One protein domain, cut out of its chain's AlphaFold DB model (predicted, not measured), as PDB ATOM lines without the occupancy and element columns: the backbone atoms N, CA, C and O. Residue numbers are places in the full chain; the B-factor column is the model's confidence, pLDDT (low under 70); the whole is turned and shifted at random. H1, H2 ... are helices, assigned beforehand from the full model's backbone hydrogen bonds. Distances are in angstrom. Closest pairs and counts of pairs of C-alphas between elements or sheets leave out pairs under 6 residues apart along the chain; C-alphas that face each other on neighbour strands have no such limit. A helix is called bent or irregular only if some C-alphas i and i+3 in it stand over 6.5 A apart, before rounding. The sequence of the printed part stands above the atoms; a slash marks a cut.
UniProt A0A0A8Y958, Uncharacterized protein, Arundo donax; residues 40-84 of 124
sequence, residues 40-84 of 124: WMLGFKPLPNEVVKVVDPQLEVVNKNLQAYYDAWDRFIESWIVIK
ATOM      1  N   TRP A  40     278.857 216.793 187.609       92.19
ATOM      2  CA  TRP A  40     279.628 215.835 188.412       92.19
ATOM      3  C   TRP A  40     280.504 216.477 189.503       92.19
ATOM      4  O   TRP A  40     280.820 215.818 190.488       92.19
ATOM      5  N   MET A  41     280.886 217.746 189.324       93.56
ATOM      6  CA  MET A  41     281.762 218.496 190.235       93.56
ATOM      7  C   MET A  41     281.039 219.591 191.033       93.56
ATOM      8  O   MET A  41     281.690 220.373 191.724       93.56
ATOM      9  N   LEU A  42     279.713 219.725 190.897       94.38
ATOM     10  CA  LEU A  42     278.976 220.784 191.590       94.38
ATOM     11  C   LEU A  42     279.066 220.596 193.112       94.38
ATOM     12  O   LEU A  42     278.960 219.475 193.613       94.38
ATOM     13  N   GLY A  43     279.280 221.695 193.839       92.94
ATOM     14  CA  GLY A  43     279.474 221.686 195.291       92.94
ATOM     15  C   GLY A  43     280.881 221.287 195.753       92.94
ATOM     16  O   GLY A  43     281.129 221.232 196.963       92.94
ATOM     17  N   PHE A  44     281.817 221.010 194.838       94.50
ATOM     18  CA  PHE A  44     283.224 220.827 195.198       94.50
ATOM     19  C   PHE A  44     283.803 222.150 195.699       94.50
ATOM     20  O   PHE A  44     283.575 223.208 195.119       94.50
ATOM     21  N   LYS A  45     284.597 222.086 196.771       93.75
ATOM     22  CA  LYS A  45     285.218 223.268 197.374       93.75
ATOM     23  C   LYS A  45     286.725 223.263 197.150       93.75
ATOM     24  O   LYS A  45     287.338 222.201 197.262       93.75
ATOM     25  N   PRO A  46     287.327 224.432 196.878       95.44
ATOM     26  CA  PRO A  46     288.773 224.546 196.816       95.44
ATOM     27  C   PRO A  46     289.396 224.197 198.174       95.44
ATOM     28  O   PRO A  46     288.821 224.473 199.230       95.44
ATOM     29  N   LEU A  47     290.584 223.603 198.138       96.06
ATOM     30  CA  LEU A  47     291.375 223.233 199.312       96.06
ATOM     31  C   LEU A  47     292.600 224.152 199.460       96.06
ATOM     32  O   LEU A  47     292.956 224.852 198.509       96.06
ATOM     33  N   PRO A  48     293.279 224.166 200.621       96.88
ATOM     34  CA  PRO A  48     294.551 224.871 200.755       96.88
ATOM     35  C   PRO A  48     295.597 224.329 199.767       96.88
ATOM     36  O   PRO A  48     295.727 223.114 199.592       96.88
ATOM     37  N   ASN A  49     296.346 225.217 199.104       95.06
ATOM     38  CA  ASN A  49     297.235 224.835 197.997       95.06
ATOM     39  C   ASN A  49     298.349 223.875 198.433       95.06
ATOM     40  O   ASN A  49     298.752 223.013 197.660       95.06
ATOM     41  N   GLU A  50     298.830 223.992 199.664       95.75
ATOM     42  CA  GLU A  50     299.803 223.093 200.277       95.75
ATOM     43  C   GLU A  50     299.310 221.641 200.347       95.75
ATOM     44  O   GLU A  50     300.106 220.729 200.156       95.75
ATOM     45  N   VAL A  51     298.005 221.415 200.537       95.50
ATOM     46  CA  VAL A  51     297.409 220.069 200.520       95.50
ATOM     47  C   VAL A  51     297.307 219.553 199.087       95.50
ATOM     48  O   VAL A  51     297.651 218.408 198.812       95.50
ATOM     49  N   VAL A  52     296.873 220.409 198.159       95.06
ATOM     50  CA  VAL A  52     296.675 220.044 196.747       95.06
ATOM     51  C   VAL A  52     297.998 219.693 196.063       95.06
ATOM     52  O   VAL A  52     298.085 218.683 195.373       95.06
ATOM     53  N   LYS A  53     299.052 220.482 196.301       93.44
ATOM     54  CA  LYS A  53     300.379 220.277 195.694       93.44
ATOM     55  C   LYS A  53     301.062 218.986 196.128       93.44
ATOM     56  O   LYS A  53     301.910 218.492 195.392       93.44
ATOM     57  N   VAL A  54     300.726 218.466 197.311       95.25
ATOM     58  CA  VAL A  54     301.226 217.165 197.780       95.25
ATOM     59  C   VAL A  54     300.637 216.020 196.952       95.25
ATOM     60  O   VAL A  54     301.313 215.013 196.773       95.25
ATOM     61  N   VAL A  55     299.413 216.176 196.435       92.38
ATOM     62  CA  VAL A  55     298.775 215.193 195.546       92.38
ATOM     63  C   VAL A  55     299.359 215.300 194.139       92.38
ATOM     64  O   VAL A  55     299.963 214.351 193.653       92.38
ATOM     65  N   ASP A  56     299.225 216.471 193.510       92.38
ATOM     66  CA  ASP A  56     299.866 216.794 192.233       92.38
ATOM     67  C   ASP A  56     300.008 218.327 192.113       92.38
ATOM     68  O   ASP A  56     299.010 219.053 192.196       92.38
ATOM     69  N   PRO A  57     301.225 218.863 191.897       92.44
ATOM     70  CA  PRO A  57     301.441 220.293 191.676       92.44
ATOM     71  C   PRO A  57     300.587 220.912 190.557       92.44
ATOM     72  O   PRO A  57     300.238 222.091 190.639       92.44
ATOM     73  N   GLN A  58     300.221 220.145 189.526       91.88
ATOM     74  CA  GLN A  58     299.397 220.610 188.403       91.88
ATOM     75  C   GLN A  58     297.951 220.917 188.821       91.88
ATOM     76  O   GLN A  58     297.287 221.746 188.191       91.88
ATOM     77  N   LEU A  59     297.471 220.323 189.920       93.69
ATOM     78  CA  LEU A  59     296.124 220.558 190.438       93.69
ATOM     79  C   LEU A  59     295.954 221.946 191.065       93.69
ATOM     80  O   LEU A  59     294.819 222.372 191.268       93.69
ATOM     81  N   GLU A  60     297.031 222.701 191.318       95.12
ATOM     82  CA  GLU A  60     296.920 224.088 191.796       95.12
ATOM     83  C   GLU A  60     296.086 224.953 190.836       95.12
ATOM     84  O   GLU A  60     295.268 225.765 191.277       95.12
ATOM     85  N   VAL A  61     296.239 224.747 189.523       94.88
ATOM     86  CA  VAL A  61     295.477 225.488 188.506       94.88
ATOM     87  C   VAL A  61     293.992 225.134 188.580       94.88
ATOM     88  O   VAL A  61     293.141 226.026 188.573       94.88
ATOM     89  N   VAL A  62     293.673 223.844 188.703       94.19
ATOM     90  CA  VAL A  62     292.289 223.358 188.824       94.19
ATOM     91  C   VAL A  62     291.649 223.879 190.112       94.19
ATOM     92  O   VAL A  62     290.545 224.421 190.078       94.19
ATOM     93  N   ASN A  63     292.369 223.805 191.232       96.00
ATOM     94  CA  ASN A  63     291.920 224.288 192.535       96.00
ATOM     95  C   ASN A  63     291.645 225.798 192.532       96.00
ATOM     96  O   ASN A  63     290.654 226.257 193.099       96.00
ATOM     97  N   LYS A  64     292.485 226.583 191.844       95.56
ATOM     98  CA  LYS A  64     292.257 228.020 191.655       95.56
ATOM     99  C   LYS A  64     291.004 228.290 190.820       95.56
ATOM    100  O   LYS A  64     290.207 229.146 191.196       95.56
ATOM    101  N   ASN A  65     290.805 227.561 189.721       95.06
ATOM    102  CA  ASN A  65     289.620 227.723 188.872       95.06
ATOM    103  C   ASN A  65     288.326 227.397 189.629       95.06
ATOM    104  O   ASN A  65     287.320 228.081 189.447       95.06
ATOM    105  N   LEU A  66     288.367 226.405 190.522       95.62
ATOM    106  CA  LEU A  66     287.225 226.007 191.341       95.62
ATOM    107  C   LEU A  66     286.728 227.133 192.265       95.62
ATOM    108  O   LEU A  66     285.535 227.205 192.542       95.62
ATOM    109  N   GLN A  67     287.594 228.060 192.689       95.12
ATOM    110  CA  GLN A  67     287.191 229.190 193.540       95.12
ATOM    111  C   GLN A  67     286.097 230.049 192.890       95.12
ATOM    112  O   GLN A  67     285.192 230.517 193.577       95.12
ATOM    113  N   ALA A  68     286.134 230.211 191.564       95.19
ATOM    114  CA  ALA A  68     285.148 231.008 190.837       95.19
ATOM    115  C   ALA A  68     283.751 230.358 190.792       95.19
ATOM    116  O   ALA A  68     282.760 231.052 190.572       95.19
ATOM    117  N   TYR A  69     283.649 229.041 191.009       94.25
ATOM    118  CA  TYR A  69     282.382 228.311 190.903       94.25
ATOM    119  C   TYR A  69     281.426 228.614 192.056       94.25
ATOM    120  O   TYR A  69     280.212 228.511 191.872       94.25
ATOM    121  N   TYR A  70     281.947 229.068 193.201       93.06
ATOM    122  CA  TYR A  70     281.099 229.482 194.312       93.06
ATOM    123  C   TYR A  70     280.206 230.661 193.924       93.06
ATOM    124  O   TYR A  70     278.985 230.597 194.067       93.06
ATOM    125  N   ASP A  71     280.817 231.722 193.389       94.31
ATOM    126  CA  ASP A  71     280.089 232.920 192.977       94.31
ATOM    127  C   ASP A  71     279.310 232.727 191.679       94.31
ATOM    128  O   ASP A  71     278.279 233.370 191.486       94.31
ATOM    129  N   ALA A  72     279.782 231.848 190.794       92.88
ATOM    130  CA  ALA A  72     279.076 231.551 189.559       92.88
ATOM    131  C   ALA A  72     277.794 230.742 189.809       92.88
ATOM    132  O   ALA A  72     276.772 231.043 189.197       92.88
ATOM    133  N   TRP A  73     277.837 229.739 190.699       92.69
ATOM    134  CA  TRP A  73     276.771 228.740 190.806       92.69
ATOM    135  C   TRP A  73     276.403 228.372 192.243       92.69
ATOM    136  O   TRP A  73     275.237 228.513 192.604       92.69
ATOM    137  N   ASP A  74     277.357 227.920 193.066       93.25
ATOM    138  CA  ASP A  74     277.019 227.245 194.332       93.25
ATOM    139  C   ASP A  74     276.224 228.139 195.294       93.25
ATOM    140  O   ASP A  74     275.321 227.652 195.974       93.25
ATOM    141  N   ARG A  75     276.501 229.452 195.329       95.31
ATOM    142  CA  ARG A  75     275.774 230.417 196.177       95.31
ATOM    143  C   ARG A  75     274.283 230.553 195.845       95.31
ATOM    144  O   ARG A  75     273.544 231.118 196.645       95.31
ATOM    145  N   PHE A  76     273.863 230.112 194.658       95.62
ATOM    146  CA  PHE A  76     272.475 230.161 194.196       95.62
ATOM    147  C   PHE A  76     271.736 228.832 194.403       95.62
ATOM    148  O   PHE A  76     270.540 228.759 194.139       95.62
ATOM    149  N   ILE A  77     272.425 227.778 194.853       96.31
ATOM    150  CA  ILE A  77     271.821 226.463 195.064       96.31
ATOM    151  C   ILE A  77     271.171 226.399 196.445       96.31
ATOM    152  O   ILE A  77     271.841 226.466 197.473       96.31
ATOM    153  N   GLU A  78     269.852 226.218 196.462       97.25
ATOM    154  CA  GLU A  78     269.056 226.150 197.693       97.25
ATOM    155  C   GLU A  78     268.992 224.738 198.293       97.25
ATOM    156  O   GLU A  78     268.763 224.567 199.490       97.25
ATOM    157  N   SER A  79     269.157 223.699 197.474       96.69
ATOM    158  CA  SER A  79     269.038 222.302 197.899       96.69
ATOM    159  C   SER A  79     269.902 221.382 197.044       96.69
ATOM    160  O   SER A  79     270.038 221.583 195.839       96.69
ATOM    161  N   TRP A  80     270.465 220.350 197.676       96.75
ATOM    162  CA  TRP A  80     271.399 219.418 197.049       96.75
ATOM    163  C   TRP A  80     270.849 217.997 197.024       96.75
ATOM    164  O   TRP A  80     270.396 217.473 198.042       96.75
ATOM    165  N   ILE A  81     270.981 217.342 195.871       96.69
ATOM    166  CA  ILE A  81     270.832 215.894 195.727       96.69
ATOM    167  C   ILE A  81     272.212 215.346 195.376       96.69
ATOM    168  O   ILE A  81     272.728 215.601 194.291       96.69
ATOM    169  N   VAL A  82     272.824 214.605 196.302       95.00
ATOM    170  CA  VAL A  82     274.178 214.064 196.127       95.00
ATOM    171  C   VAL A  82     274.114 212.549 195.976       95.00
ATOM    172  O   VAL A  82     273.745 211.835 196.909       95.00
ATOM    173  N   ILE A  83     274.516 212.048 194.806       92.62
ATOM    174  CA  ILE A  83     274.659 210.611 194.554       92.62
ATOM    175  C   ILE A  83     276.074 210.196 194.950       92.62
ATOM    176  O   ILE A  83     277.039 210.441 194.227       92.62
ATOM    177  N   LYS A  84     276.209 209.565 196.120       90.25
ATOM    178  CA  LYS A  84     277.501 209.089 196.620       90.25
ATOM    179  C   LYS A  84     277.781 207.665 196.145       90.25
ATOM    180  O   LYS A  84     277.004 206.748 196.407       90.25
TER     181      LYS A  84
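This is residues 40 to 84 of the 124 residues of an uncharacterized protein of Arundo donax (UniProt A0A0A8Y958). An open loop of chain runs out along residues 44 to 48, turns through the short helix H1, and comes back along the longer helix H2, which makes one long side. H1 and H2 meet near the start of H2 at an open angle, and residues 73 to 84, with no named element, sweep on from the other end of H2 in a wide arc. The printed part has 45 residues with two named helices, H1 then H2, and no named strand; the class is all helix, though under half of the residues, 21 of 45, are in named elements. The whole is loose, with a radius of gyration of the C-alphas of 12.0 A, and spans 33 by 24 by 14 A.

The printed part begins at Trp 40, with its C-alpha at (279.628, 215.835, 188.412). H1 is residues 49 to 55, 10.1 A from first to last C-alpha, and its C-alpha 49 is at (297.235, 224.835, 197.997). H2 is residues 59 to 72, 20.3 A long, and ends with C-alpha 72 at (279.076, 231.551, 189.559). H2 is neither bent nor irregular, but only just: C-alphas 67 and 70 are 6.1 A apart.

A tight link of 3 residues joins H1 to H2. The two helices touch, and H2 does so with residues 59 to 63 alone; their closest C-alphas are those of Asn 49 and Glu 60, 6.3 A apart. They run opposite ways at a steep tilt of 51 degrees. Of the O i to N i+4 pairs, 1 of 3 in H1 and 5 of 10 in H2 are within hydrogen-bond range; of the O i to N i+3 pairs in H1, 3 of 4 are.

The two C-alphas farthest apart are those of Pro 57 and Glu 78, at 33.5 A, while those of Trp 40 and Lys 84, the first and last printed, are 10.8 A apart. The printed part has no cut. The mean pLDDT of the printed part is 94.5, and no printed residue is under 70.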